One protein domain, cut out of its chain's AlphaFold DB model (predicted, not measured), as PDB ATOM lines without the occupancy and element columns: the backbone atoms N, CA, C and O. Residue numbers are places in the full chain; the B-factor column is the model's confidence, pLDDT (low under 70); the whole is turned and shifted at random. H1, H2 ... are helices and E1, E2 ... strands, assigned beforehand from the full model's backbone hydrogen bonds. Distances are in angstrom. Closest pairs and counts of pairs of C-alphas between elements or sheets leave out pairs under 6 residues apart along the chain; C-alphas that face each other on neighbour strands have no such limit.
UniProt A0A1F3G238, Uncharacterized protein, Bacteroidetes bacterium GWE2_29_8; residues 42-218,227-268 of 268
ATOM      1  N   ILE A  42      30.650  25.873  21.775       88.62
ATOM      2  CA  ILE A  42      29.931  26.252  22.993       88.62
ATOM      3  C   ILE A  42      28.702  27.050  22.573       88.62
ATOM      4  O   ILE A  42      28.831  28.003  21.808       88.62
ATOM      5  N   LEU A  43      27.538  26.679  23.110       93.44
ATOM      6  CA  LEU A  43      26.312  27.472  23.084       93.44
ATOM      7  C   LEU A  43      25.797  27.597  24.516       93.44
ATOM      8  O   LEU A  43      25.498  26.598  25.169       93.44
ATOM      9  N   ASN A  44      25.700  28.826  25.009       95.81
ATOM     10  CA  ASN A  44      25.216  29.119  26.347       95.81
ATOM     11  C   ASN A  44      24.101  30.163  26.282       95.81
ATOM     12  O   ASN A  44      24.324  31.296  25.859       95.81
ATOM     13  N   LEU A  45      22.910  29.782  26.746       95.69
ATOM     14  CA  LEU A  45      21.770  30.675  26.908       95.69
ATOM     15  C   LEU A  45      21.589  30.989  28.392       95.69
ATOM     16  O   LEU A  45      21.226  30.123  29.185       95.69
ATOM     17  N   THR A  46      21.792  32.248  28.763       96.69
ATOM     18  CA  THR A  46      21.500  32.740  30.110       96.69
ATOM     19  C   THR A  46      20.170  33.482  30.104       96.69
ATOM     20  O   THR A  46      20.002  34.466  29.382       96.69
ATOM     21  N   MET A  47      19.229  33.034  30.934       94.06
ATOM     22  CA  MET A  47      17.915  33.655  31.096       94.06
ATOM     23  C   MET A  47      17.788  34.296  32.478       94.06
ATOM     24  O   MET A  47      17.956  33.639  33.503       94.06
ATOM     25  N   THR A  48      17.405  35.570  32.494       93.38
ATOM     26  CA  THR A  48      17.008  36.298  33.701       93.38
ATOM     27  C   THR A  48      15.556  36.719  33.543       93.38
ATOM     28  O   THR A  48      15.214  37.433  32.604       93.38
ATOM     29  N   THR A  49      14.682  36.301  34.453       88.00
ATOM     30  CA  THR A  49      13.260  36.671  34.423       88.00
ATOM     31  C   THR A  49      12.822  37.265  35.752       88.00
ATOM     32  O   THR A  49      13.424  37.011  36.797       88.00
ATOM     33  N   ASN A  50      11.771  38.081  35.711       77.62
ATOM     34  CA  ASN A  50      11.104  38.512  36.925       77.62
ATOM     35  C   ASN A  50      10.337  37.317  37.529       77.62
ATOM     36  O   ASN A  50       9.557  36.691  36.808       77.62
ATOM     37  N   PRO A  51      10.487  37.018  38.833       60.91
ATOM     38  CA  PRO A  51       9.767  35.921  39.480       60.91
ATOM     39  C   PRO A  51       8.230  36.031  39.432       60.91
ATOM     40  O   PRO A  51       7.565  35.047  39.733       60.91
ATOM     41  N   GLN A  52       7.651  37.193  39.093       57.47
ATOM     42  CA  GLN A  52       6.195  37.417  39.098       57.47
ATOM     43  C   GLN A  52       5.691  38.136  37.837       57.47
ATOM     44  O   GLN A  52       5.216  39.276  37.887       57.47
ATOM     45  N   THR A  53       5.771  37.483  36.673       80.75
ATOM     46  CA  THR A  53       5.125  38.002  35.453       80.75
ATOM     47  C   THR A  53       3.625  37.678  35.457       80.75
ATOM     48  O   THR A  53       3.143  36.865  34.679       80.75
ATOM     49  N   ASP A  54       2.882  38.343  36.348       86.56
ATOM     50  CA  ASP A  54       1.445  38.117  36.538       86.56
ATOM     51  C   ASP A  54       0.581  39.150  35.803       86.56
ATOM     52  O   ASP A  54       0.807  40.370  35.879       86.56
ATOM     53  N   PHE A  55      -0.481  38.671  35.154       87.94
ATOM     54  CA  PHE A  55      -1.492  39.490  34.486       87.94
ATOM     55  C   PHE A  55      -2.789  39.484  35.297       87.94
ATOM     56  O   PHE A  55      -3.520  38.500  35.317       87.94
ATOM     57  N   VAL A  56      -3.090  40.601  35.968       87.94
ATOM     58  CA  VAL A  56      -4.303  40.750  36.786       87.94
ATOM     59  C   VAL A  56      -5.133  41.909  36.255       87.94
ATOM     60  O   VAL A  56      -4.738  43.065  36.386       87.94
ATOM     61  N   PHE A  57      -6.297  41.601  35.690       83.25
ATOM     62  CA  PHE A  57      -7.218  42.593  35.144       83.25
ATOM     63  C   PHE A  57      -8.193  43.078  36.223       83.25
ATOM     64  O   PHE A  57      -9.121  42.368  36.602       83.25
ATOM     65  N   LYS A  58      -7.993  44.297  36.729       84.62
ATOM     66  CA  LYS A  58      -8.803  44.909  37.797       84.62
ATOM     67  C   LYS A  58      -9.784  45.953  37.275       84.62
ATOM     68  O   LYS A  58     -10.820  46.188  37.889       84.62
ATOM     69  N   THR A  59      -9.468  46.599  36.156       85.50
ATOM     70  CA  THR A  59     -10.254  47.705  35.597       85.50
ATOM     71  C   THR A  59     -10.797  47.376  34.211       85.50
ATOM     72  O   THR A  59     -10.245  46.561  33.470       85.50
ATOM     73  N   ILE A  60     -11.875  48.059  33.812       81.12
ATOM     74  CA  ILE A  60     -12.423  47.954  32.448       81.12
ATOM     75  C   ILE A  60     -11.379  48.395  31.411       81.12
ATOM     76  O   ILE A  60     -11.325  47.836  30.319       81.12
ATOM     77  N   GLN A  61     -10.531  49.373  31.741       83.50
ATOM     78  CA  GLN A  61      -9.513  49.874  30.820       83.50
ATOM     79  C   GLN A  61      -8.418  48.835  30.548       83.50
ATOM     80  O   GLN A  61      -8.005  48.685  29.402       83.50
ATOM     81  N   GLU A  62      -8.002  48.077  31.565       85.12
ATOM     82  CA  GLU A  62      -7.067  46.955  31.398       85.12
ATOM     83  C   GLU A  62      -7.669  45.855  30.518       85.12
ATOM     84  O   GLU A  62      -6.975  45.296  29.677       85.12
ATOM     85  N   HIS A  63      -8.975  45.594  30.629       81.31
ATOM     86  CA  HIS A  63      -9.656  44.676  29.713       81.31
ATOM     87  C   HIS A  63      -9.746  45.232  28.280       81.31
ATOM     88  O   HIS A  63      -9.684  44.468  27.327       81.31
ATOM     89  N   LYS A  64      -9.886  46.557  28.099       79.19
ATOM     90  CA  LYS A  64      -9.992  47.186  26.765       79.19
ATOM     91  C   LYS A  64      -8.656  47.230  26.034       79.19
ATOM     92  O   LYS A  64      -8.593  46.985  24.828       79.19
ATOM     93  N   ASN A  65      -7.600  47.582  26.758       83.06
ATOM     94  CA  ASN A  65      -6.292  47.867  26.175       83.06
ATOM     95  C   ASN A  65      -5.331  46.679  26.275       83.06
ATOM     96  O   ASN A  65      -4.373  46.614  25.505       83.06
ATOM     97  N   GLY A  66      -5.610  45.732  27.171       87.69
ATOM     98  CA  GLY A  66      -4.662  44.710  27.581       87.69
ATOM     99  C   GLY A  66      -3.702  45.217  28.656       87.69
ATOM    100  O   GLY A  66      -3.689  46.397  29.016       87.69
ATOM    101  N   ILE A  67      -2.885  44.301  29.164       91.62
ATOM    102  CA  ILE A  67      -1.799  44.585  30.103       91.62
ATOM    103  C   ILE A  67      -0.487  44.250  29.402       91.62
ATOM    104  O   ILE A  67      -0.334  43.144  28.887       91.62
ATOM    105  N   THR A  68       0.461  45.187  29.429       93.31
ATOM    106  CA  THR A  68       1.828  44.991  28.934       93.31
ATOM    107  C   THR A  68       2.809  44.947  30.101       93.31
ATOM    108  O   THR A  68       2.765  45.789  31.000       93.31
ATOM    109  N   LYS A  69       3.714  43.970  30.080       93.44
ATOM    110  CA  LYS A  69       4.826  43.797  31.013       93.44
ATOM    111  C   LYS A  69       6.130  43.960  30.244       93.44
ATOM    112  O   LYS A  69       6.520  43.091  29.469       93.44
ATOM    113  N   PHE A  70       6.801  45.085  30.451       92.94
ATOM    114  CA  PHE A  70       8.081  45.352  29.806       92.94
ATOM    115  C   PHE A  70       9.226  44.661  30.555       92.94
ATOM    116  O   PHE A  70       9.280  44.737  31.780       92.94
ATOM    117  N   ASN A  71      10.164  44.053  29.817       92.25
ATOM    118  CA  ASN A  71      11.369  43.410  30.347       92.25
ATOM    119  C   ASN A  71      11.014  42.236  31.270       92.25
ATOM    120  O   ASN A  71      11.611  42.064  32.330       92.25
ATOM    121  N   ALA A  72      10.005  41.456  30.872       93.12
ATOM    122  CA  ALA A  72       9.572  40.268  31.600       93.12
ATOM    123  C   ALA A  72      10.668  39.190  31.603       93.12
ATOM    124  O   ALA A  72      10.886  38.504  32.606       93.12
ATOM    125  N   VAL A  73      11.389  39.082  30.486       94.75
ATOM    126  CA  VAL A  73      12.513  38.164  30.303       94.75
ATOM    127  C   VAL A  73      13.681  38.911  29.668       94.75
ATOM    128  O   VAL A  73      13.493  39.747  28.785       94.75
ATOM    129  N   GLN A  74      14.890  38.598  30.115       95.19
ATOM    130  CA  GLN A  74      16.142  38.962  29.476       95.19
ATOM    131  C   GLN A  74      16.892  37.682  29.111       95.19
ATOM    132  O   GLN A  74      17.077  36.807  29.956       95.19
ATOM    133  N   LEU A  75      17.331  37.594  27.862       96.31
ATOM    134  CA  LEU A  75      18.114  36.487  27.328       96.31
ATOM    135  C   LEU A  75      19.493  37.006  26.935       96.31
ATOM    136  O   LEU A  75      19.616  38.106  26.390       96.31
ATOM    137  N   GLN A  76      20.525  36.223  27.213       96.75
ATOM    138  CA  GLN A  76      21.897  36.489  26.801       96.75
ATOM    139  C   GLN A  76      22.473  35.225  26.178       96.75
ATOM    140  O   GLN A  76      22.320  34.143  26.744       96.75
ATOM    141  N   VAL A  77      23.115  35.372  25.026       96.25
ATOM    142  CA  VAL A  77      23.708  34.268  24.276       96.25
ATOM    143  C   VAL A  77      25.219  34.446  24.238       96.25
ATOM    144  O   VAL A  77      25.710  35.497  23.835       96.25
ATOM    145  N   ASP A  78      25.947  33.409  24.634       96.44
ATOM    146  CA  ASP A  78      27.381  33.283  24.392       96.44
ATOM    147  C   ASP A  78      27.610  32.041  23.529       96.44
ATOM    148  O   ASP A  78      27.244  30.934  23.927       96.44
ATOM    149  N   ALA A  79      28.193  32.220  22.346       94.81
ATOM    150  CA  ALA A  79      28.374  31.151  21.375       94.81
ATOM    151  C   ALA A  79      29.727  31.232  20.657       94.81
ATOM    152  O   ALA A  79      30.208  32.316  20.324       94.81
ATOM    153  N   THR A  80      30.342  30.080  20.379       93.81
ATOM    154  CA  THR A  80      31.552  29.985  19.533       93.81
ATOM    155  C   THR A  80      31.256  29.499  18.115       93.81
ATOM    156  O   THR A  80      32.165  29.464  17.288       93.81
ATOM    157  N   VAL A  81      30.007  29.127  17.843       92.00
ATOM    158  CA  VAL A  81      29.492  28.679  16.543       92.00
ATOM    159  C   VAL A  81      28.335  29.575  16.113       92.00
ATOM    160  O   VAL A  81      27.894  30.419  16.897       92.00
ATOM    161  N   ALA A  82      27.906  29.451  14.859       90.25
ATOM    162  CA  ALA A  82      26.703  30.122  14.397       90.25
ATOM    163  C   ALA A  82      25.468  29.541  15.097       90.25
ATOM    164  O   ALA A  82      25.457  28.371  15.484       90.25
ATOM    165  N   TRP A  83      24.461  30.373  15.333       91.62
ATOM    166  CA  TRP A  83      23.332  29.980  16.168       91.62
ATOM    167  C   TRP A  83      22.037  30.689  15.795       91.62
ATOM    168  O   TRP A  83      22.055  31.824  15.314       91.62
ATOM    169  N   ASP A  84      20.925  30.050  16.151       90.69
ATOM    170  CA  ASP A  84      19.585  30.626  16.095       90.69
ATOM    171  C   ASP A  84      18.905  30.576  17.460       90.69
ATOM    172  O   ASP A  84      19.149  29.691  18.285       90.69
ATOM    173  N   LEU A  85      18.010  31.534  17.696       92.81
ATOM    174  CA  LEU A  85      17.208  31.621  18.909       92.81
ATOM    175  C   LEU A  85      15.736  31.787  18.552       92.81
ATOM    176  O   LEU A  85      15.319  32.792  17.968       92.81
ATOM    177  N   PHE A  86      14.922  30.837  18.992       92.75
ATOM    178  CA  PHE A  86      13.480  30.868  18.791       92.75
ATOM    179  C   PHE A  86      12.717  30.607  20.086       92.75
ATOM    180  O   PHE A  86      13.279  30.192  21.104       92.75
ATOM    181  N   ALA A  87      11.415  30.889  20.045       92.75
ATOM    182  CA  ALA A  87      10.519  30.684  21.172       92.75
ATOM    183  C   ALA A  87       9.223  29.996  20.743       92.75
ATOM    184  O   ALA A  87       8.748  30.180  19.621       92.75
ATOM    185  N   TYR A  88       8.635  29.238  21.663       91.00
ATOM    186  CA  TYR A  88       7.303  28.658  21.513       91.00
ATOM    187  C   TYR A  88       6.619  28.529  22.875       91.00
ATOM    188  O   TYR A  88       7.271  28.494  23.921       91.00
ATOM    189  N   ALA A  89       5.292  28.453  22.868       89.31
ATOM    190  CA  ALA A  89       4.533  28.087  24.054       89.31
ATOM    191  C   ALA A  89       4.667  26.575  24.281       89.31
ATOM    192  O   ALA A  89       4.219  25.773  23.453       89.31
ATOM    193  N   ASN A  90       5.336  26.200  25.374       80.12
ATOM    194  CA  ASN A  90       5.505  24.815  25.784       80.12
ATOM    195  C   ASN A  90       4.204  24.348  26.423       80.12
ATOM    196  O   ASN A  90       3.918  24.598  27.590       80.12
ATOM    197  N   GLU A  91       3.379  23.714  25.613       67.56
ATOM    198  CA  GLU A  91       2.096  23.216  26.054       67.56
ATOM    199  C   GLU A  91       2.214  21.702  26.208       67.56
ATOM    200  O   GLU A  91       2.443  20.986  25.236       67.56
ATOM    201  N   GLY A  92       1.947  21.176  27.404       53.53
ATOM    202  CA  GLY A  92       1.542  19.773  27.555       53.53
ATOM    203  C   GLY A  92       0.154  19.485  26.944       53.53
ATOM    204  O   GLY A  92      -0.528  18.574  27.408       53.53
ATOM    205  N   GLY A  93      -0.309  20.299  25.979       55.62
ATOM    206  CA  GLY A  93      -1.695  20.425  25.515       55.62
ATOM    207  C   GLY A  93      -1.892  21.499  24.424       55.62
ATOM    208  O   GLY A  93      -0.998  21.707  23.615       55.62
ATOM    209  N   THR A  94      -3.081  22.123  24.380       58.31
ATOM    210  CA  THR A  94      -3.567  23.069  23.340       58.31
ATOM    211  C   THR A  94      -3.714  24.523  23.835       58.31
ATOM    212  O   THR A  94      -4.588  25.254  23.351       58.31
ATOM    213  N   GLY A  95      -3.012  24.904  24.903       73.88
ATOM    214  CA  GLY A  95      -3.179  26.222  25.508       73.88
ATOM    215  C   GLY A  95      -2.571  26.399  26.898       73.88
ATOM    216  O   GLY A  95      -1.833  25.560  27.415       73.88
ATOM    217  N   TRP A  96      -2.983  27.490  27.542       85.12
ATOM    218  CA  TRP A  96      -2.793  27.744  28.965       85.12
ATOM    219  C   TRP A  96      -3.437  26.638  29.806       85.12
ATOM    220  O   TRP A  96      -4.563  26.207  29.543       85.12
ATOM    221  N   THR A  97      -2.756  26.236  30.875       85.88
ATOM    222  CA  THR A  97      -3.249  25.219  31.806       85.88
ATOM    223  C   THR A  97      -3.956  25.882  32.982       85.88
ATOM    224  O   THR A  97      -3.382  26.733  33.663       85.88
ATOM    225  N   GLN A  98      -5.209  25.495  33.233       86.56
ATOM    226  CA  GLN A  98      -5.957  25.937  34.409       86.56
ATOM    227  C   GLN A  98      -5.497  25.158  35.644       86.56
ATOM    228  O   GLN A  98      -5.620  23.937  35.671       86.56
ATOM    229  N   VAL A  99      -4.998  25.854  36.667       87.19
ATOM    230  CA  VAL A  99      -4.634  25.223  37.953       87.19
ATOM    231  C   VAL A  99      -5.823  25.223  38.899       87.19
ATOM    232  O   VAL A  99      -6.137  24.196  39.486       87.19
ATOM    233  N   ASP A 100      -6.513  26.364  38.995       88.31
ATOM    234  CA  ASP A 100      -7.656  26.540  39.885       88.31
ATOM    235  C   ASP A 100      -8.872  27.037  39.112       88.31
ATOM    236  O   ASP A 100      -8.804  27.995  38.336       88.31
ATOM    237  N   GLN A 101     -10.011  26.401  39.365       89.50
ATOM    238  CA  GLN A 101     -11.299  26.736  38.773       89.50
ATOM    239  C   GLN A 101     -12.189  27.443  39.798       89.50
ATOM    240  O   GLN A 101     -12.491  26.899  40.857       89.50
ATOM    241  N   TYR A 102     -12.677  28.637  39.452       87.12
ATOM    242  CA  TYR A 102     -13.587  29.419  40.302       87.12
ATOM    243  C   TYR A 102     -15.043  29.404  39.811       87.12
ATOM    244  O   TYR A 102     -15.942  29.856  40.518       87.12
ATOM    245  N   SER A 103     -15.294  28.915  38.594       84.25
ATOM    246  CA  SER A 103     -16.626  28.822  37.980       84.25
ATOM    247  C   SER A 103     -16.653  27.707  36.938       84.25
ATOM    248  O   SER A 103     -15.636  27.441  36.311       84.25
ATOM    249  N   THR A 104     -17.804  27.081  36.703       82.50
ATOM    250  CA  THR A 104     -18.026  26.132  35.590       82.50
ATOM    251  C   THR A 104     -18.606  26.802  34.344       82.50
ATOM    252  O   THR A 104     -18.856  26.138  33.343       82.50
ATOM    253  N   ASN A 105     -18.861  28.113  34.399       79.50
ATOM    254  CA  ASN A 105     -19.371  28.876  33.264       79.50
ATOM    255  C   ASN A 105     -18.205  29.368  32.399       79.50
ATOM    256  O   ASN A 105     -17.348  30.095  32.903       79.50
ATOM    257  N   GLY A 106     -18.230  29.043  31.105       77.19
ATOM    258  CA  GLY A 106     -17.235  29.473  30.119       77.19
ATOM    259  C   GLY A 106     -16.395  28.320  29.566       77.19
ATOM    260  O   GLY A 106     -16.729  27.154  29.756       77.19
ATOM    261  N   ILE A 107     -15.313  28.661  28.865       79.12
ATOM    262  CA  ILE A 107     -14.328  27.720  28.317       79.12
ATOM    263  C   ILE A 107     -13.061  27.749  29.173       79.12
ATOM    264  O   ILE A 107     -12.499  28.820  29.407       79.12
ATOM    265  N   ALA A 108     -12.613  26.573  29.613       78.88
ATOM    266  CA  ALA A 108     -11.366  26.393  30.358       78.88
ATOM    267  C   ALA A 108     -10.119  26.343  29.456       78.88
ATOM    268  O   ALA A 108      -9.030  26.691  29.890       78.88
ATOM    269  N   THR A 109     -10.247  25.927  28.197       78.00
ATOM    270  CA  THR A 109      -9.124  25.923  27.253       78.00
ATOM    271  C   THR A 109      -8.881  27.328  26.713       78.00
ATOM    272  O   THR A 109      -9.737  27.919  26.056       78.00
ATOM    273  N   ILE A 110      -7.705  27.878  26.993       81.06
ATOM    274  CA  ILE A 110      -7.322  29.226  26.577       81.06
ATOM    275  C   ILE A 110      -6.105  29.107  25.640       81.06
ATOM    276  O   ILE A 110      -5.103  28.549  26.065       81.06
ATOM    277  N   PRO A 111      -6.153  29.605  24.392       79.88
ATOM    278  CA  PRO A 111      -5.070  29.435  23.407       79.88
ATOM    279  C   PRO A 111      -3.770  30.181  23.785       79.88
ATOM    280  O   PRO A 111      -3.846  31.278  24.345       79.88
ATOM    281  N   SER A 112      -2.575  29.654  23.466       83.69
ATOM    282  CA  SER A 112      -1.307  30.370  23.736       83.69
ATOM    283  C   SER A 112      -1.198  31.695  23.002       83.69
ATOM    284  O   SER A 112      -0.587  32.623  23.525       83.69
ATOM    285  N   GLU A 113      -1.810  31.804  21.823       83.38
ATOM    286  CA  GLU A 113      -1.705  32.948  20.912       83.38
ATOM    287  C   GLU A 113      -2.218  34.266  21.524       83.38
ATOM    288  O   GLU A 113      -2.027  35.343  20.968       83.38
ATOM    289  N   ILE A 114      -2.864  34.211  22.687       84.81
ATOM    290  CA  ILE A 114      -3.237  35.398  23.463       84.81
ATOM    291  C   ILE A 114      -2.016  36.110  24.043       84.81
ATOM    292  O   ILE A 114      -2.064  37.325  24.259       84.81
ATOM    293  N   LEU A 115      -0.957  35.360  24.363       89.62
ATOM    294  CA  LEU A 115       0.299  35.952  24.781       89.62
ATOM    295  C   LEU A 115       0.987  36.514  23.541       89.62
ATOM    296  O   LEU A 115       1.489  35.777  22.694       89.62
ATOM    297  N   GLU A 116       1.016  37.835  23.452       91.81
ATOM    298  CA  GLU A 116       1.810  38.547  22.466       91.81
ATOM    299  C   GLU A 116       3.193  38.837  23.052       91.81
ATOM    300  O   GLU A 116       3.318  39.305  24.191       91.81
ATOM    301  N   ILE A 117       4.232  38.597  22.258       93.69
ATOM    302  CA  ILE A 117       5.624  38.851  22.619       93.69
ATOM    303  C   ILE A 117       6.201  39.880  21.659       93.69
ATOM    304  O   ILE A 117       5.999  39.794  20.453       93.69
ATOM    305  N   GLU A 118       6.939  40.834  22.208       94.81
ATOM    306  CA  GLU A 118       7.846  41.709  21.474       94.81
ATOM    307  C   GLU A 118       9.253  41.510  22.044       94.81
ATOM    308  O   GLU A 118       9.432  41.426  23.258       94.81
ATOM    309  N   ALA A 119      10.251  41.431  21.177       94.62
ATOM    310  CA  ALA A 119      11.647  41.286  21.520       94.62
ATOM    311  C   ALA A 119      12.427  42.499  21.001       94.62
ATOM    312  O   ALA A 119      12.325  42.899  19.841       94.62
ATOM    313  N   VAL A 120      13.237  43.072  21.883       94.25
ATOM    314  CA  VAL A 120      14.174  44.158  21.586       94.25
ATOM    315  C   VAL A 120      15.579  43.713  21.963       94.25
ATOM    316  O   VAL A 120      15.755  42.830  22.803       94.25
ATOM    317  N   ASN A 121      16.601  44.320  21.371       93.38
ATOM    318  CA  ASN A 121      17.978  43.985  21.721       93.38
ATOM    319  C   ASN A 121      18.375  44.521  23.118       93.38
ATOM    320  O   ASN A 121      17.620  45.245  23.785       93.38
ATOM    321  N   GLY A 122      19.592  44.210  23.572       89.50
ATOM    322  CA  GLY A 122      20.138  44.680  24.851       89.50
ATOM    323  C   GLY A 122      20.205  46.206  24.970       89.50
ATOM    324  O   GLY A 122      20.122  46.746  26.072       89.50
ATOM    325  N   LEU A 123      20.244  46.918  23.840       90.06
ATOM    326  CA  LEU A 123      20.203  48.383  23.771       90.06
ATOM    327  C   LEU A 123      18.769  48.949  23.784       90.06
ATOM    328  O   LEU A 123      18.589  50.154  23.941       90.06
ATOM    329  N   GLY A 124      17.740  48.101  23.681       89.31
ATOM    330  CA  GLY A 124      16.326  48.507  23.669       89.31
ATOM    331  C   GLY A 124      15.839  48.999  22.320       89.31
ATOM    332  O   GLY A 124      14.845  49.713  22.247       89.31
ATOM    333  N   GLN A 125      16.561  48.647  21.267       89.19
ATOM    334  CA  GLN A 125      16.189  48.928  19.893       89.19
ATOM    335  C   GLN A 125      15.473  47.705  19.324       89.19
ATOM    336  O   GLN A 125      15.725  46.576  19.762       89.19
ATOM    337  N   THR A 126      14.613  47.922  18.328       85.62
ATOM    338  CA  THR A 126      14.092  46.831  17.500       85.62
ATOM    339  C   THR A 126      15.262  45.975  17.032       85.62
ATOM    340  O   THR A 126      16.297  46.507  16.617       85.62
ATOM    341  N   ILE A 127      15.125  44.658  17.165       83.56
ATOM    342  CA  ILE A 127      16.173  43.732  16.745       83.56
ATOM    343  C   ILE A 127      16.328  43.903  15.236       83.56
ATOM    344  O   ILE A 127      15.358  43.775  14.492       83.56
ATOM    345  N   ALA A 128      17.532  44.264  14.803       65.50
ATOM    346  CA  ALA A 128      17.821  44.353  13.388       65.50
ATOM    347  C   ALA A 128      17.851  42.937  12.822       65.50
ATOM    348  O   ALA A 128      18.589  42.084  13.316       65.50
ATOM    349  N   ASP A 129      17.054  42.712  11.789       61.41
ATOM    350  CA  ASP A 129      17.184  41.544  10.939       61.41
ATOM    351  C   ASP A 129      18.623  41.463  10.397       61.41
ATOM    352  O   ASP A 129      19.162  42.465   9.898       61.41
ATOM    353  N   ALA A 130      19.232  40.276  10.470       54.31
ATOM    354  CA  ALA A 130      20.527  39.992   9.853       54.31
ATOM    355  C   ALA A 130      20.514  40.291   8.334       54.31
ATOM    356  O   ALA A 130      21.564  40.535   7.729       54.31
ATOM    357  N   TRP A 131      19.315  40.362   7.740       50.72
ATOM    358  CA  TRP A 131      19.035  40.643   6.336       50.72
ATOM    359  C   TRP A 131      19.044  42.123   5.907       50.72
ATOM    360  O   TRP A 131      18.839  42.376   4.727       50.72
ATOM    361  N   THR A 132      19.285  43.147   6.742       42.81
ATOM    362  CA  THR A 132      19.185  44.555   6.254       42.81
ATOM    363  C   THR A 132      20.318  44.999   5.288       42.81
ATOM    364  O   THR A 132      21.136  45.863   5.592       42.81
ATOM    365  N   VAL A 133      20.322  44.448   4.063       36.59
ATOM    366  CA  VAL A 133      20.808  45.014   2.798       36.59
ATOM    367  C   VAL A 133      19.777  44.688   1.711       36.59
ATOM    368  O   VAL A 133      19.430  43.538   1.478       36.59
ATOM    369  N   SER A 134      19.322  45.741   1.045       38.50
ATOM    370  CA  SER A 134      18.416  45.816  -0.097       38.50
ATOM    371  C   SER A 134      18.689  44.804  -1.226       38.50
ATOM    372  O   SER A 134      19.312  45.162  -2.223       38.50
ATOM    373  N   ASP A 135      18.180  43.576  -1.128       40.03
ATOM    374  CA  ASP A 135      17.953  42.738  -2.309       40.03
ATOM    375  C   ASP A 135      16.484  42.316  -2.395       40.03
ATOM    376  O   ASP A 135      15.909  41.654  -1.528       40.03
ATOM    377  N   SER A 136      15.853  42.827  -3.439       42.69
ATOM    378  CA  SER A 136      14.446  42.701  -3.761       42.69
ATOM    379  C   SER A 136      14.190  41.359  -4.442       42.69
ATOM    380  O   SER A 136      14.405  41.241  -5.647       42.69
ATOM    381  N   GLY A 137      13.657  40.374  -3.715       43.88
ATOM    382  CA  GLY A 137      12.961  39.275  -4.394       43.88
ATOM    383  C   GLY A 137      12.760  37.965  -3.647       43.88
ATOM    384  O   GLY A 137      11.920  37.189  -4.088       43.88
ATOM    385  N   ASN A 138      13.467  37.699  -2.545       43.12
ATOM    386  CA  ASN A 138      13.299  36.437  -1.816       43.12
ATOM    387  C   ASN A 138      13.643  36.552  -0.318       43.12
ATOM    388  O   ASN A 138      14.530  35.864   0.173       43.12
ATOM    389  N   ALA A 139      12.960  37.442   0.404       41.94
ATOM    390  CA  ALA A 139      13.020  37.487   1.865       41.94
ATOM    391  C   ALA A 139      11.935  36.554   2.420       41.94
ATOM    392  O   ALA A 139      10.752  36.892   2.358       41.94
ATOM    393  N   THR A 140      12.314  35.372   2.910       44.59
ATOM    394  CA  THR A 140      11.358  34.446   3.555       44.59
ATOM    395  C   THR A 140      11.530  34.311   5.061       44.59
ATOM    396  O   THR A 140      10.878  33.460   5.657       44.59
ATOM    397  N   SER A 141      12.252  35.226   5.709       52.59
ATOM    398  CA  SER A 141      12.153  35.353   7.164       52.59
ATOM    399  C   SER A 141      12.468  36.762   7.627       52.59
ATOM    400  O   SER A 141      13.521  37.323   7.382       52.59
ATOM    401  N   SER A 142      11.476  37.338   8.289       60.69
ATOM    402  CA  SER A 142      11.607  38.517   9.125       60.69
ATOM    403  C   SER A 142      11.608  38.002  10.555       60.69
ATOM    404  O   SER A 142      10.778  37.152  10.896       60.69
ATOM    405  N   LEU A 143      12.470  38.542  11.414       77.38
ATOM    406  CA  LEU A 143      12.367  38.347  12.861       77.38
ATOM    407  C   LEU A 143      10.903  38.519  13.302       77.38
ATOM    408  O   LEU A 143      10.258  39.520  12.962       77.38
ATOM    409  N   ASN A 144      10.360  37.523  14.010       85.31
ATOM    410  CA  ASN A 144       8.909  37.385  14.198       85.31
ATOM    411  C   ASN A 144       8.381  38.238  15.359       85.31
ATOM    412  O   ASN A 144       7.208  38.611  15.381       85.31
ATOM    413  N   PHE A 145       9.253  38.577  16.307       90.88
ATOM    414  CA  PHE A 145       8.906  39.311  17.522       90.88
ATOM    415  C   PHE A 145       9.370  40.776  17.492       90.88
ATOM    416  O   PHE A 145       9.592  41.367  18.537       90.88
ATOM    417  N   GLN A 146       9.513  41.402  16.317       88.12
ATOM    418  CA  GLN A 146       9.884  42.833  16.215       88.12
ATOM    419  C   GLN A 146       8.787  43.802  16.689       88.12
ATOM    420  O   GLN A 146       9.037  44.993  16.855       88.12
ATOM    421  N   ALA A 147       7.574  43.289  16.869       89.50
ATOM    422  CA  ALA A 147       6.432  43.944  17.486       89.50
ATOM    423  C   ALA A 147       5.677  42.889  18.307       89.50
ATOM    424  O   ALA A 147       6.038  41.713  18.278       89.50
ATOM    425  N   PHE A 148       4.621  43.295  19.014       91.12
ATOM    426  CA  PHE A 148       3.754  42.367  19.741       91.12
ATOM    427  C   PHE A 148       3.097  41.364  18.786       91.12
ATOM    428  O   PHE A 148       2.106  41.679  18.125       91.12
ATOM    429  N   THR A 149       3.652  40.155  18.757       89.25
ATOM    430  CA  THR A 149       3.212  39.050  17.909       89.25
ATOM    431  C   THR A 149       2.733  37.893  18.787       89.25
ATOM    432  O   THR A 149       3.446  37.512  19.719       89.25
ATOM    433  N   PRO A 150       1.554  37.307  18.507       89.56
ATOM    434  CA  PRO A 150       1.079  36.088  19.155       89.56
ATOM    435  C   PRO A 150       2.114  34.960  19.149       89.56
ATOM    436  O   PRO A 150       2.655  34.632  18.089       89.56
ATOM    437  N   ILE A 151       2.365  34.345  20.305       88.94
ATOM    438  CA  ILE A 151       3.231  33.167  20.384       88.94
ATOM    439  C   ILE A 151       2.504  31.919  19.873       88.94
ATOM    440  O   ILE A 151       1.369  31.626  20.259       88.94
ATOM    441  N   LYS A 152       3.175  31.156  19.013       86.25
ATOM    442  CA  LYS A 152       2.700  29.853  18.550       86.25
ATOM    443  C   LYS A 152       2.921  28.781  19.617       86.25
ATOM    444  O   LYS A 152       3.961  28.752  20.280       86.25
ATOM    445  N   SER A 153       1.964  27.864  19.730       85.62
ATOM    446  CA  SER A 153       2.154  26.610  20.457       85.62
ATOM    447  C   SER A 153       3.239  25.755  19.801       85.62
ATOM    448  O   SER A 153       3.593  25.957  18.634       85.62
ATOM    449  N   TYR A 154       3.750  24.769  20.536       84.19
ATOM    450  CA  TYR A 154       4.745  23.816  20.036       84.19
ATOM    451  C   TYR A 154       4.378  23.222  18.662       84.19
ATOM    452  O   TYR A 154       5.185  23.230  17.731       84.19
ATOM    453  N   THR A 155       3.130  22.774  18.502       81.31
ATOM    454  CA  THR A 155       2.640  22.168  17.255       81.31
ATOM    455  C   THR A 155       2.451  23.200  16.144       81.31
ATOM    456  O   THR A 155       2.829  22.945  15.000       81.31
ATOM    457  N   ALA A 156       1.929  24.390  16.460       80.12
ATOM    458  CA  ALA A 156       1.753  25.471  15.490       80.12
ATOM    459  C   ALA A 156       3.090  26.059  15.001       80.12
ATOM    460  O   ALA A 156       3.172  26.562  13.879       80.12
ATOM    461  N   ALA A 157       4.149  25.967  15.812       79.31
ATOM    462  CA  ALA A 157       5.519  26.319  15.439       79.31
ATOM    463  C   ALA A 157       6.181  25.289  14.496       79.31
ATOM    464  O   ALA A 157       7.328  25.488  14.086       79.31
ATOM    465  N   GLY A 158       5.472  24.206  14.146       79.50
ATOM    466  CA  GLY A 158       5.959  23.133  13.276       79.50
ATOM    467  C   GLY A 158       7.023  22.253  13.931       79.50
ATOM    468  O   GLY A 158       7.695  21.493  13.236       79.50
ATOM    469  N   LEU A 159       7.198  22.359  15.251       81.19
ATOM    470  CA  LEU A 159       8.209  21.609  15.976       81.19
ATOM    471  C   LEU A 159       7.720  20.181  16.226       81.19
ATOM    472  O   LEU A 159       6.562  19.923  16.553       81.19
ATOM    473  N   THR A 160       8.641  19.239  16.068       75.88
ATOM    474  CA  THR A 160       8.478  17.841  16.479       75.88
ATOM    475  C   THR A 160       9.565  17.513  17.497       75.88
ATOM    476  O   THR A 160      10.432  18.353  17.748       75.88
ATOM    477  N   ASN A 161       9.555  16.300  18.065       68.38
ATOM    478  CA  ASN A 161      10.452  15.838  19.143       68.38
ATOM    479  C   ASN A 161      11.966  16.114  18.945       68.38
ATOM    480  O   ASN A 161      12.742  15.897  19.867       68.38
ATOM    481  N   SER A 162      12.391  16.567  17.763       71.06
ATOM    482  CA  SER A 162      13.759  16.946  17.401       71.06
ATOM    483  C   SER A 162      14.129  18.420  17.678       71.06
ATOM    484  O   SER A 162      15.278  18.781  17.457       71.06
ATOM    485  N   LEU A 163      13.197  19.292  18.108       80.19
ATOM    486  CA  LEU A 163      13.411  20.754  18.283       80.19
ATOM    487  C   LEU A 163      14.062  21.462  17.076       80.19
ATOM    488  O   LEU A 163      14.564  22.575  17.195       80.19
ATOM    489  N   THR A 164      14.029  20.831  15.906       84.81
ATOM    490  CA  THR A 164      14.595  21.367  14.674       84.81
ATOM    491  C   THR A 164      13.682  22.475  14.153       84.81
ATOM    492  O   THR A 164      12.490  22.205  13.949       84.81
ATOM    493  N   PRO A 165      14.196  23.698  13.936       85.25
ATOM    494  CA  PRO A 165      13.399  24.780  13.383       85.25
ATOM    495  C   PRO A 165      12.831  24.423  12.005       85.25
ATOM    496  O   PRO A 165      13.453  23.728  11.203       85.25
ATOM    497  N   THR A 166      11.630  24.915  11.718       83.88
ATOM    498  CA  THR A 166      10.965  24.776  10.415       83.88
ATOM    499  C   THR A 166      10.511  26.141   9.927       83.88
ATOM    500  O   THR A 166      10.498  27.103  10.693       83.88
ATOM    501  N   ALA A 167      10.071  26.253   8.670       81.44
ATOM    502  CA  ALA A 167       9.580  27.522   8.121       81.44
ATOM    503  C   ALA A 167       8.401  28.137   8.918       81.44
ATOM    504  O   ALA A 167       8.067  29.303   8.732       81.44
ATOM    505  N   ALA A 168       7.756  27.370   9.807       81.38
ATOM    506  CA  ALA A 168       6.703  27.857  10.694       81.38
ATOM    507  C   ALA A 168       7.216  28.427  12.034       81.38
ATOM    508  O   ALA A 168       6.429  29.044  12.762       81.38
ATOM    509  N   THR A 169       8.488  28.224  12.377       85.69
ATOM    510  CA  THR A 169       9.082  28.599  13.666       85.69
ATOM    511  C   THR A 169       9.199  30.118  13.817       85.69
ATOM    512  O   THR A 169       9.520  30.833  12.869       85.69
ATOM    513  N   GLN A 170       8.904  30.630  15.018       89.88
ATOM    514  CA  GLN A 170       9.015  32.055  15.330       89.88
ATOM    515  C   GLN A 170      10.364  32.368  15.975       89.88
ATOM    516  O   GLN A 170      10.612  32.039  17.135       89.88
ATOM    517  N   PHE A 171      11.216  33.051  15.219       90.44
ATOM    518  CA  PHE A 171      12.557  33.428  15.654       90.44
ATOM    519  C   PHE A 171      12.582  34.765  16.398       90.44
ATOM    520  O   PHE A 171      11.918  35.734  16.008       90.44
ATOM    521  N   ILE A 172      13.391  34.795  17.458       92.50
ATOM    522  CA  ILE A 172      13.877  36.010  18.122       92.50
ATOM    523  C   ILE A 172      15.122  36.520  17.391       92.50
ATOM    524  O   ILE A 172      15.266  37.729  17.216       92.50
ATOM    525  N   ALA A 173      15.999  35.604  16.973       90.25
ATOM    526  CA  ALA A 173      17.204  35.872  16.200       90.25
ATOM    527  C   ALA A 173      17.536  34.663  15.313       90.25
ATOM    528  O   ALA A 173      17.300  33.529  15.730       90.25
ATOM    529  N   GLY A 174      18.074  34.922  14.122       86.38
ATOM    530  CA  GLY A 174      18.281  33.891  13.104       86.38
ATOM    531  C   GLY A 174      17.000  33.503  12.362       86.38
ATOM    532  O   GLY A 174      15.957  34.154  12.509       86.38
ATOM    533  N   GLU A 175      17.087  32.455  11.555       83.06
ATOM    534  CA  GLU A 175      15.996  31.917  10.745       83.06
ATOM    535  C   GLU A 175      16.261  30.459  10.344       83.06
ATOM    536  O   GLU A 175      17.182  29.821  10.823       83.06
ATOM    537  N   VAL A 176      15.415  29.881   9.487       82.44
ATOM    538  CA  VAL A 176      15.655  28.525   8.981       82.44
ATOM    539  C   VAL A 176      16.617  28.574   7.806       82.44
ATOM    540  O   VAL A 176      16.294  29.161   6.770       82.44
ATOM    541  N   GLY A 177      17.705  27.821   7.908       78.06
ATOM    542  CA  GLY A 177      18.622  27.570   6.805       78.06
ATOM    543  C   GLY A 177      20.000  28.159   7.059       78.06
ATOM    544  O   GLY A 177      20.204  28.909   7.994       78.06
ATOM    545  N   THR A 178      20.935  27.810   6.182       71.00
ATOM    546  CA  THR A 178      22.373  27.875   6.475       71.00
ATOM    547  C   THR A 178      23.109  28.883   5.592       71.00
ATOM    548  O   THR A 178      24.339  28.993   5.605       71.00
ATOM    549  N   ALA A 179      22.376  29.630   4.761       73.69
ATOM    550  CA  ALA A 179      22.968  30.632   3.894       73.69
ATOM    551  C   ALA A 179      23.548  31.792   4.715       73.69
ATOM    552  O   ALA A 179      23.245  32.015   5.892       73.69
ATOM    553  N   ALA A 180      24.413  32.571   4.068       67.31
ATOM    554  CA  ALA A 180      25.003  33.735   4.705       67.31
ATOM    555  C   ALA A 180      23.898  34.664   5.228       67.31
ATOM    556  O   ALA A 180      23.022  35.062   4.463       67.31
ATOM    557  N   ARG A 181      24.017  35.066   6.503       71.94
ATOM    558  CA  ARG A 181      23.095  35.980   7.207       71.94
ATOM    559  C   ARG A 181      21.743  35.379   7.607       71.94
ATOM    560  O   ARG A 181      20.892  36.133   8.055       71.94
ATOM    561  N   GLN A 182      21.576  34.063   7.500       79.25
ATOM    562  CA  GLN A 182      20.421  33.349   8.066       79.25
ATOM    563  C   GLN A 182      20.607  33.006   9.555       79.25
ATOM    564  O   GLN A 182      19.680  32.624  10.249       79.25
ATOM    565  N   GLN A 183      21.815  33.226  10.059       84.19
ATOM    566  CA  GLN A 183      22.266  32.786  11.368       84.19
ATOM    567  C   GLN A 183      22.977  33.911  12.091       84.19
ATOM    568  O   GLN A 183      23.547  34.825  11.475       84.19
ATOM    569  N   MET A 184      22.985  33.827  13.412       88.06
ATOM    570  CA  MET A 184      23.727  34.767  14.228       88.06
ATOM    571  C   MET A 184      25.195  34.362  14.289       88.06
ATOM    572  O   MET A 184      25.540  33.193  14.451       88.06
ATOM    573  N   SER A 185      26.081  35.349  14.163       89.00
ATOM    574  CA  SER A 185      27.519  35.112  14.265       89.00
ATOM    575  C   SER A 185      27.917  34.657  15.675       89.00
ATOM    576  O   SER A 185      27.309  35.111  16.649       89.00
ATOM    577  N   PRO A 186      29.003  33.874  15.804       92.25
ATOM    578  CA  PRO A 186      29.648  33.628  17.086       92.25
ATOM    579  C   PRO A 186      29.986  34.925  17.828       92.25
ATOM    580  O   PRO A 186      30.357  35.937  17.222       92.25
ATOM    581  N   GLY A 187      29.945  34.877  19.153       92.38
ATOM    582  CA  GLY A 187      30.243  36.016  20.001       92.38
ATOM    583  C   GLY A 187      29.752  35.834  21.429       92.38
ATOM    584  O   GLY A 187      29.129  34.840  21.789       92.38
ATOM    585  N   VAL A 188      30.055  36.828  22.261       95.12
ATOM    586  CA  VAL A 188      29.585  36.888  23.649       95.12
ATOM    587  C   VAL A 188      28.647  38.067  23.853       95.12
ATOM    588  O   VAL A 188      28.842  39.142  23.270       95.12
ATOM    589  N   ALA A 189      27.666  37.886  24.731       93.69
ATOM    590  CA  ALA A 189      26.642  38.862  25.074       93.69
ATOM    591  C   ALA A 189      27.226  40.196  25.537       93.69
ATOM    592  O   ALA A 189      26.710  41.257  25.188       93.69
ATOM    593  N   PHE A 190      28.319  40.158  26.303       93.81
ATOM    594  CA  PHE A 190      28.978  41.359  26.814       93.81
ATOM    595  C   PHE A 190      29.566  42.240  25.702       93.81
ATOM    596  O   PHE A 190      29.463  43.464  25.763       93.81
ATOM    597  N   ALA A 191      30.175  41.627  24.684       93.75
ATOM    598  CA  ALA A 191      30.808  42.348  23.580       93.75
ATOM    599  C   ALA A 191      29.798  42.780  22.508       93.75
ATOM    600  O   ALA A 191      30.029  43.767  21.813       93.75
ATOM    601  N   ASN A 192      28.675  42.062  22.389       91.56
ATOM    602  CA  ASN A 192      27.702  42.235  21.312       91.56
ATOM    603  C   ASN A 192      26.265  42.454  21.837       91.56
ATOM    604  O   ASN A 192      25.354  41.697  21.490       91.56
ATOM    605  N   PRO A 193      25.997  43.494  22.649       90.88
ATOM    606  CA  PRO A 193      24.688  43.692  23.283       90.88
ATOM    607  C   PRO A 193      23.536  43.941  22.293       90.88
ATOM    608  O   PRO A 193      22.371  43.800  22.654       90.88
ATOM    609  N   SER A 194      23.827  44.317  21.045       88.75
ATOM    610  CA  SER A 194      22.815  44.519  20.003       88.75
ATOM    611  C   SER A 194      22.360  43.230  19.310       88.75
ATOM    612  O   SER A 194      21.290  43.244  18.706       88.75
ATOM    613  N   THR A 195      23.140  42.147  19.382       89.38
ATOM    614  CA  THR A 195      22.882  40.888  18.656       89.38
ATOM    615  C   THR A 195      22.863  39.649  19.552       89.38
ATOM    616  O   THR A 195      22.349  38.624  19.137       89.38
ATOM    617  N   HIS A 196      23.395  39.730  20.772       93.19
ATOM    618  CA  HIS A 196      23.519  38.599  21.704       93.19
ATOM    619  C   HIS A 196      22.793  38.838  23.035       93.19
ATOM    620  O   HIS A 196      22.872  38.024  23.953       93.19
ATOM    621  N   GLN A 197      22.095  39.964  23.168       94.88
ATOM    622  CA  GLN A 197      21.230  40.241  24.307       94.88
ATOM    623  C   GLN A 197      19.847  40.617  23.809       94.88
ATOM    624  O   GLN A 197      19.708  41.449  22.911       94.88
ATOM    625  N   PHE A 198      18.832  40.051  24.446       95.38
ATOM    626  CA  PHE A 198      17.438  40.281  24.110       95.38
ATOM    627  C   PHE A 198      16.647  40.582  25.370       95.38
ATOM    628  O   PHE A 198      16.877  39.995  26.428       95.38
ATOM    629  N   ARG A 199      15.696  41.500  25.262       95.19
ATOM    630  CA  ARG A 199      14.692  41.766  26.286       95.19
ATOM    631  C   ARG A 199      13.331  41.550  25.673       95.19
ATOM    632  O   ARG A 199      13.064  42.024  24.574       95.19
ATOM    633  N   LEU A 200      12.486  40.834  26.396       95.25
ATOM    634  CA  LEU A 200      11.170  40.457  25.931       95.25
ATOM    635  C   LEU A 200      10.111  41.195  26.736       95.25
ATOM    636  O   LEU A 200      10.136  41.257  27.973       95.25
ATOM    637  N   HIS A 201       9.186  41.792  26.004       95.06
ATOM    638  CA  HIS A 201       7.981  42.411  26.509       95.06
ATOM    639  C   HIS A 201       6.826  41.458  26.248       95.06
ATOM    640  O   HIS A 201       6.686  40.919  25.152       95.06
ATOM    641  N   TYR A 202       5.986  41.264  27.254       95.00
ATOM    642  CA  TYR A 202       4.802  40.426  27.137       95.00
ATOM    643  C   TYR A 202       3.551  41.274  27.190       95.00
ATOM    644  O   TYR A 202       3.478  42.240  27.953       95.00
ATOM    645  N   LYS A 203       2.536  40.887  26.430       92.69
ATOM    646  CA  LYS A 203       1.242  41.547  26.446       92.69
ATOM    647  C   LYS A 203       0.124  40.528  26.333       92.69
ATOM    648  O   LYS A 203       0.196  39.589  25.554       92.69
ATOM    649  N   ILE A 204      -0.927  40.749  27.114       90.12
ATOM    650  CA  ILE A 204      -2.175  39.992  27.034       90.12
ATOM    651  C   ILE A 204      -3.300  40.991  26.818       90.12
ATOM    652  O   ILE A 204      -3.464  41.926  27.608       90.12
ATOM    653  N   LYS A 205      -4.091  40.791  25.762       83.00
ATOM    654  CA  LYS A 205      -5.260  41.620  25.451       83.00
ATOM    655  C   LYS A 205      -6.513  40.747  25.285       83.00
ATOM    656  O   LYS A 205      -6.776  40.275  24.181       83.00
ATOM    657  N   PRO A 206      -7.294  40.526  26.356       73.06
ATOM    658  CA  PRO A 206      -8.551  39.795  26.250       73.06
ATOM    659  C   PRO A 206      -9.596  40.612  25.470       73.06
ATOM    660  O   PRO A 206      -9.527  41.841  25.410       73.06
ATOM    661  N   GLY A 207     -10.604  39.943  24.904       66.44
ATOM    662  CA  GLY A 207     -11.820  40.618  24.439       66.44
ATOM    663  C   GLY A 207     -12.660  41.187  25.596       66.44
ATOM    664  O   GLY A 207     -12.423  40.874  26.763       66.44
ATOM    665  N   ILE A 208     -13.688  41.989  25.277       62.09
ATOM    666  CA  ILE A 208     -14.737  42.371  26.240       62.09
ATOM    667  C   ILE A 208     -16.103  41.871  25.768       62.09
ATOM    668  O   ILE A 208     -16.576  42.315  24.721       62.09
ATOM    669  N   PRO A 209     -16.784  41.023  26.560       66.12
ATOM    670  CA  PRO A 209     -16.278  40.333  27.761       66.12
ATOM    671  C   PRO A 209     -15.111  39.383  27.414       66.12
ATOM    672  O   PRO A 209     -14.848  39.218  26.228       66.12
ATOM    673  N   ALA A 210     -14.404  38.808  28.402       70.00
ATOM    674  CA  ALA A 210     -13.162  38.035  28.209       70.00
ATOM    675  C   ALA A 210     -13.351  36.836  27.264       70.00
ATOM    676  O   ALA A 210     -13.613  35.716  27.689       70.00
ATOM    677  N   LYS A 211     -13.264  37.105  25.966       70.69
ATOM    678  CA  LYS A 211     -13.314  36.142  24.877       70.69
ATOM    679  C   LYS A 211     -11.918  36.041  24.311       70.69
ATOM    680  O   LYS A 211     -11.259  37.063  24.090       70.69
ATOM    681  N   PHE A 212     -11.499  34.813  24.076       68.19
ATOM    682  CA  PHE A 212     -10.185  34.512  23.558       68.19
ATOM    683  C   PHE A 212     -10.344  33.845  22.206       68.19
ATOM    684  O   PHE A 212     -10.776  32.701  22.102       68.19
ATOM    685  N   MET A 213     -10.045  34.608  21.162       61.09
ATOM    686  CA  MET A 213      -9.959  34.071  19.815       61.09
ATOM    687  C   MET A 213      -8.540  33.548  19.636       61.09
ATOM    688  O   MET A 213      -7.586  34.246  19.977       61.09
ATOM    689  N   GLN A 214      -8.399  32.338  19.101       61.12
ATOM    690  CA  GLN A 214      -7.112  31.916  18.568       61.12
ATOM    691  C   GLN A 214      -6.712  32.917  17.476       61.12
ATOM    692  O   GLN A 214      -7.558  33.297  16.656       61.12
ATOM    693  N   ALA A 215      -5.456  33.370  17.464       52.59
ATOM    694  CA  ALA A 215      -4.960  34.109  16.313       52.59
ATOM    695  C   ALA A 215      -5.111  33.180  15.107       52.59
ATOM    696  O   ALA A 215      -4.591  32.069  15.130       52.59
ATOM    697  N   LEU A 216      -5.902  33.582  14.105       45.50
ATOM    698  CA  LEU A 216      -6.153  32.766  12.921       45.50
ATOM    699  C   LEU A 216      -4.802  32.285  12.383       45.50
ATOM    700  O   LEU A 216      -4.025  33.095  11.875       45.50
ATOM    701  N   ALA A 217      -4.528  30.985  12.508       41.12
ATOM    702  CA  ALA A 217      -3.401  30.362  11.847       41.12
ATOM    703  C   ALA A 217      -3.688  30.454  10.348       41.12
ATOM    704  O   ALA A 217      -4.358  29.603   9.764       41.12
ATOM    705  N   VAL A 218      -3.238  31.537   9.720       35.44
ATOM    706  CA  VAL A 218      -3.043  31.544   8.280       35.44
ATOM    707  C   VAL A 218      -1.898  30.568   8.073       35.44
ATOM    708  O   VAL A 218      -0.732  30.913   8.254       35.44
ATOM    709  N   LEU A 227     -11.421  31.924   6.468       43.28
ATOM    710  CA  LEU A 227     -12.136  31.223   7.524       43.28
ATOM    711  C   LEU A 227     -13.217  30.343   6.872       43.28
ATOM    712  O   LEU A 227     -14.212  30.857   6.356       43.28
ATOM    713  N   ILE A 228     -13.027  29.023   6.858       39.72
ATOM    714  CA  ILE A 228     -14.083  28.081   6.475       39.72
ATOM    715  C   ILE A 228     -14.989  27.916   7.697       39.72
ATOM    716  O   ILE A 228     -15.000  26.882   8.354       39.72
ATOM    717  N   VAL A 229     -15.768  28.950   8.019       38.06
ATOM    718  CA  VAL A 229     -17.039  28.726   8.711       38.06
ATOM    719  C   VAL A 229     -17.986  28.261   7.617       38.06
ATOM    720  O   VAL A 229     -18.334  29.022   6.714       38.06
ATOM    721  N   GLY A 230     -18.310  26.968   7.631       33.59
ATOM    722  CA  GLY A 230     -19.195  26.369   6.644       33.59
ATOM    723  C   GLY A 230     -20.515  27.132   6.589       33.59
ATOM    724  O   GLY A 230     -21.296  27.091   7.533       33.59
ATOM    725  N   ALA A 231     -20.794  27.780   5.459       38.34
ATOM    726  CA  ALA A 231     -22.086  28.410   5.198       38.34
ATOM    727  C   ALA A 231     -23.231  27.386   5.038       38.34
ATOM    728  O   ALA A 231     -24.362  27.764   4.746       38.34
ATOM    729  N   THR A 232     -22.981  26.080   5.214       37.97
ATOM    730  CA  THR A 232     -24.030  25.051   5.223       37.97
ATOM    731  C   THR A 232     -23.583  23.800   5.997       37.97
ATOM    732  O   THR A 232     -23.148  22.812   5.422       37.97
ATOM    733  N   GLY A 233     -23.662  23.855   7.329       41.31
ATOM    734  CA  GLY A 233     -24.177  22.765   8.177       41.31
ATOM    735  C   GLY A 233     -23.656  21.322   8.068       41.31
ATOM    736  O   GLY A 233     -24.346  20.437   8.558       41.31
ATOM    737  N   THR A 234     -22.492  21.027   7.488       31.73
ATOM    738  CA  THR A 234     -21.869  19.693   7.613       31.73
ATOM    739  C   THR A 234     -20.381  19.832   7.903       31.73
ATOM    740  O   THR A 234     -19.587  20.200   7.041       31.73
ATOM    741  N   ALA A 235     -20.011  19.590   9.162       35.41
ATOM    742  CA  ALA A 235     -18.621  19.547   9.592       35.41
ATOM    743  C   ALA A 235     -17.906  18.398   8.872       35.41
ATOM    744  O   ALA A 235     -18.379  17.260   8.883       35.41
ATOM    745  N   ARG A 236     -16.758  18.683   8.251       40.97
ATOM    746  CA  ARG A 236     -15.834  17.620   7.863       40.97
ATOM    747  C   ARG A 236     -15.254  17.011   9.148       40.97
ATOM    748  O   ARG A 236     -14.878  17.741  10.062       40.97
ATOM    749  N   ALA A 237     -15.220  15.681   9.227       39.47
ATOM    750  CA  ALA A 237     -14.824  14.936  10.427       39.47
ATOM    751  C   ALA A 237     -13.352  15.148  10.849       39.47
ATOM    752  O   ALA A 237     -12.989  14.851  11.981       39.47
ATOM    753  N   ASP A 238     -12.522  15.709   9.970       43.59
ATOM    754  CA  ASP A 238     -11.128  16.095  10.216       43.59
ATOM    755  C   ASP A 238     -10.977  17.465  10.911       43.59
ATOM    756  O   ASP A 238      -9.928  17.745  11.482       43.59
ATOM    757  N   ILE A 239     -12.032  18.289  10.948       43.94
ATOM    758  CA  ILE A 239     -12.073  19.590  11.653       43.94
ATOM    759  C   ILE A 239     -12.639  19.443  13.080       43.94
ATOM    760  O   ILE A 239     -12.610  20.381  13.866       43.94
ATOM    761  N   ALA A 240     -13.122  18.261  13.470       37.31
ATOM    762  CA  ALA A 240     -13.627  18.020  14.827       37.31
ATOM    763  C   ALA A 240     -12.510  17.922  15.890       37.31
ATOM    764  O   ALA A 240     -12.781  18.087  17.076       37.31
ATOM    765  N   ALA A 241     -11.263  17.670  15.470       38.12
ATOM    766  CA  ALA A 241     -10.091  17.681  16.350       38.12
ATOM    767  C   ALA A 241      -9.471  19.081  16.505       38.12
ATOM    768  O   ALA A 241      -8.679  19.302  17.419       38.12
ATOM    769  N   LEU A 242      -9.858  20.042  15.656       42.03
ATOM    770  CA  LEU A 242      -9.600  21.448  15.919       42.03
ATOM    771  C   LEU A 242     -10.656  21.882  16.933       42.03
ATOM    772  O   LEU A 242     -11.759  22.285  16.567       42.03
ATOM    773  N   THR A 243     -10.349  21.732  18.220       44.84
ATOM    774  CA  THR A 243     -11.103  22.375  19.297       44.84
ATOM    775  C   THR A 243     -10.991  23.884  19.092       44.84
ATOM    776  O   THR A 243     -10.143  24.554  19.669       44.84
ATOM    777  N   VAL A 244     -11.810  24.428  18.193       44.75
ATOM    778  CA  VAL A 244     -12.003  25.864  18.065       44.75
ATOM    779  C   VAL A 244     -12.660  26.264  19.373       44.75
ATOM    780  O   VAL A 244     -13.819  25.922  19.611       44.75
ATOM    781  N   ASN A 245     -11.908  26.935  20.244       52.88
ATOM    782  CA  ASN A 245     -12.490  27.650  21.373       52.88
ATOM    783  C   ASN A 245     -13.657  28.461  20.811       52.88
ATOM    784  O   ASN A 245     -13.427  29.268  19.911       52.88
ATOM    785  N   ASP A 246     -14.893  28.187  21.246       57.28
ATOM    786  CA  ASP A 246     -16.070  28.889  20.734       57.28
ATOM    787  C   ASP A 246     -15.802  30.395  20.881       57.28
ATOM    788  O   ASP A 246     -15.759  30.901  22.007       57.28
ATOM    789  N   PRO A 247     -15.597  31.131  19.769       53.41
ATOM    790  CA  PRO A 247     -15.185  32.529  19.818       53.41
ATOM    791  C   PRO A 247     -16.294  33.414  20.393       53.41
ATOM    792  O   PRO A 247     -16.108  34.618  20.583       53.41
ATOM    793  N   THR A 248     -17.473  32.839  20.642       55.12
ATOM    794  CA  THR A 248     -18.606  33.489  21.275       55.12
ATOM    795  C   THR A 248     -18.679  33.237  22.782       55.12
ATOM    796  O   THR A 248     -19.303  34.056  23.466       55.12
ATOM    797  N   ALA A 249     -17.994  32.213  23.301       64.25
ATOM    798  CA  ALA A 249     -17.978  31.855  24.711       64.25
ATOM    799  C   ALA A 249     -16.890  32.610  25.492       64.25
ATOM    800  O   ALA A 249     -15.821  32.951  24.985       64.25
ATOM    801  N   PHE A 250     -17.197  32.917  26.748       74.56
ATOM    802  CA  PHE A 250     -16.277  33.606  27.648       74.56
ATOM    803  C   PHE A 250     -15.287  32.624  28.261       74.56
ATOM    804  O   PHE A 250     -15.606  31.452  28.453       74.56
ATOM    805  N   ALA A 251     -14.111  33.119  28.625       79.94
ATOM    806  CA  ALA A 251     -13.159  32.377  29.425       79.94
ATOM    807  C   ALA A 251     -13.766  32.010  30.778       79.94
ATOM    808  O   ALA A 251     -14.411  32.833  31.437       79.94
ATOM    809  N   GLN A 252     -13.532  30.776  31.201       83.69
ATOM    810  CA  GLN A 252     -13.918  30.321  32.520       83.69
ATOM    811  C   GLN A 252     -13.085  31.044  33.586       83.69
ATOM    812  O   GLN A 252     -11.873  31.212  33.440       83.69
ATOM    813  N   ALA A 253     -13.717  31.460  34.683       82.81
ATOM    814  CA  ALA A 253     -12.997  32.084  35.789       82.81
ATOM    815  C   ALA A 253     -12.068  31.068  36.473       82.81
ATOM    816  O   ALA A 253     -12.504  29.983  36.868       82.81
ATOM    817  N   GLY A 254     -10.801  31.437  36.639       85.94
ATOM    818  CA  GLY A 254      -9.795  30.594  37.271       85.94
ATOM    819  C   GLY A 254      -8.395  31.192  37.205       85.94
ATOM    820  O   GLY A 254      -8.204  32.281  36.659       85.94
ATOM    821  N   TYR A 255      -7.433  30.468  37.768       87.94
ATOM    822  CA  TYR A 255      -6.008  30.747  37.631       87.94
ATOM    823  C   TYR A 255      -5.415  29.867  36.529       87.94
ATOM    824  O   TYR A 255      -5.644  28.656  36.505       87.94
ATOM    825  N   TYR A 256      -4.653  30.489  35.634       88.00
ATOM    826  CA  TYR A 256      -4.051  29.853  34.469       88.00
ATOM    827  C   TYR A 256      -2.558  30.151  34.432       88.00
ATOM    828  O   TYR A 256      -2.149  31.264  34.763       88.00
ATOM    829  N   TYR A 257      -1.767  29.192  33.961       88.69
ATOM    830  CA  TYR A 257      -0.355  29.403  33.656       88.69
ATOM    831  C   TYR A 257      -0.020  28.913  32.246       88.69
ATOM    832  O   TYR A 257      -0.687  28.032  31.700       88.69
ATOM    833  N   LEU A 258       1.010  29.515  31.657       87.88
ATOM    834  CA  LEU A 258       1.572  29.153  30.363       87.88
ATOM    835  C   LEU A 258       3.086  29.084  30.503       87.88
ATOM    836  O   LEU A 258       3.701  29.998  31.057       87.88
ATOM    837  N   GLU A 259       3.680  28.023  29.975       89.19
ATOM    838  CA  GLU A 259       5.127  27.907  29.869       89.19
ATOM    839  C   GLU A 259       5.574  28.409  28.497       89.19
ATOM    840  O   GLU A 259       5.013  28.045  27.465       89.19
ATOM    841  N   VAL A 260       6.601  29.252  28.478       90.69
ATOM    842  CA  VAL A 260       7.247  29.709  27.245       90.69
ATOM    843  C   VAL A 260       8.660  29.156  27.244       90.69
ATOM    844  O   VAL A 260       9.427  29.419  28.170       90.69
ATOM    845  N   ALA A 261       8.994  28.386  26.214       91.62
ATOM    846  CA  ALA A 261      10.324  27.839  26.023       91.62
ATOM    847  C   ALA A 261      11.122  28.713  25.053       91.62
ATOM    848  O   ALA A 261      10.611  29.131  24.012       91.62
ATOM    849  N   TYR A 262      12.389  28.936  25.394       93.69
ATOM    850  CA  TYR A 262      13.389  29.563  24.536       93.69
ATOM    851  C   TYR A 262      14.436  28.527  24.185       93.69
ATOM    852  O   TYR A 262      14.980  27.877  25.080       93.69
ATOM    853  N   VAL A 263      14.713  28.372  22.898       93.06
ATOM    854  CA  VAL A 263      15.636  27.350  22.418       93.06
ATOM    855  C   VAL A 263      16.732  28.014  21.613       93.06
ATOM    856  O   VAL A 263      16.463  28.722  20.646       93.06
ATOM    857  N   LEU A 264      17.959  27.770  22.062       93.94
ATOM    858  CA  LEU A 264      19.187  28.112  21.369       93.94
ATOM    859  C   LEU A 264      19.661  26.859  20.629       93.94
ATOM    860  O   LEU A 264      19.831  25.811  21.258       93.94
ATOM    861  N   VAL A 265      19.849  26.967  19.320       91.19
ATOM    862  CA  VAL A 265      20.347  25.877  18.473       91.19
ATOM    863  C   VAL A 265      21.587  26.325  17.721       91.19
ATOM    864  O   VAL A 265      21.732  27.504  17.404       91.19
ATOM    865  N   GLU A 266      22.483  25.378  17.469       90.12
ATOM    866  CA  GLU A 266      23.548  25.561  16.488       90.12
ATOM    867  C   GLU A 266      22.914  25.565  15.100       90.12
ATOM    868  O   GLU A 266      22.109  24.677  14.796       90.12
ATOM    869  N   ASP A 267      23.267  26.562  14.294       77.19
ATOM    870  CA  ASP A 267      22.971  26.532  12.865       77.19
ATOM    871  C   ASP A 267      24.165  25.895  12.139       77.19
ATOM    872  O   ASP A 267      25.317  26.239  12.424       77.19
ATOM    873  N   LEU A 268      23.892  24.900  11.286       63.88
ATOM    874  CA  LEU A 268      24.895  23.984  10.710       63.88
ATOM    875  C   LEU A 268      25.313  24.347   9.285       63.88
ATOM    876  O   LEU A 268      24.425  24.424   8.414       63.88
TER     877      LEU A 268
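What this domain is: This is residues 42 to 218 and 227 to 268 of the 268 residues of an uncharacterized protein of Bacteroidetes bacterium GWE2_29_8 (UniProt A0A1F3G238). With little regular structure, the domain is a sandwich wrapped in long loops: the strongly twisted sheet E1-E2-E7-E5 faces the smaller sheet E6-E3-E9. The pair E4-E8 extends it at one end; residues 133 to 138 and 228 to 241 stick out. The 219 printed residues, only 69 in named elements, are mostly strand, E1 H1 E2 E3 E4 E5 E6 E7 E8 E9, sheets antiparallel; compact, radius of gyration 18.9 A, spans 52 by 40 by 32 A.

How they stand to each other: E1, residues 43 to 49, pairs antiparallel with E2, residues 67 to 79: N 44 to O 78, 2.8 A. H1, residues 60 to 65, only grazes their sheet; every O i to N i+4 pair is within hydrogen-bond range. E3, residues 83 to 90, is antiparallel to E6, residues 171 to 173, N 172 to O 85, 2.8 A, and E9, residues 259 to 266, N 90 to O 259, 2.8 A. E4, residues 97 to 101, is antiparallel to E8, residues 254 to 257: N 99 to O 255, 2.9 A. E7, residues 197 to 204, is antiparallel to E2, N 69 to O 202, 2.8 A, and E5, residues 115 to 121, N 201 to O 118, 2.8 A.

Where its parts are: E2 spans 34.2 A, E7 23.6 A. C-alpha 43 is at (26.312, 27.472, 23.084), C-alpha 266 at (23.548, 25.561, 16.488).

The domain as a whole: Residues 219 to 226 are cut out, C-alphas 218 and 227 9.1 A apart. Links E4-E5, E5-E6 and E6-E7 are long. Confidence is under 70 at 57 residues, among them 128 to 142 and 227 to 249.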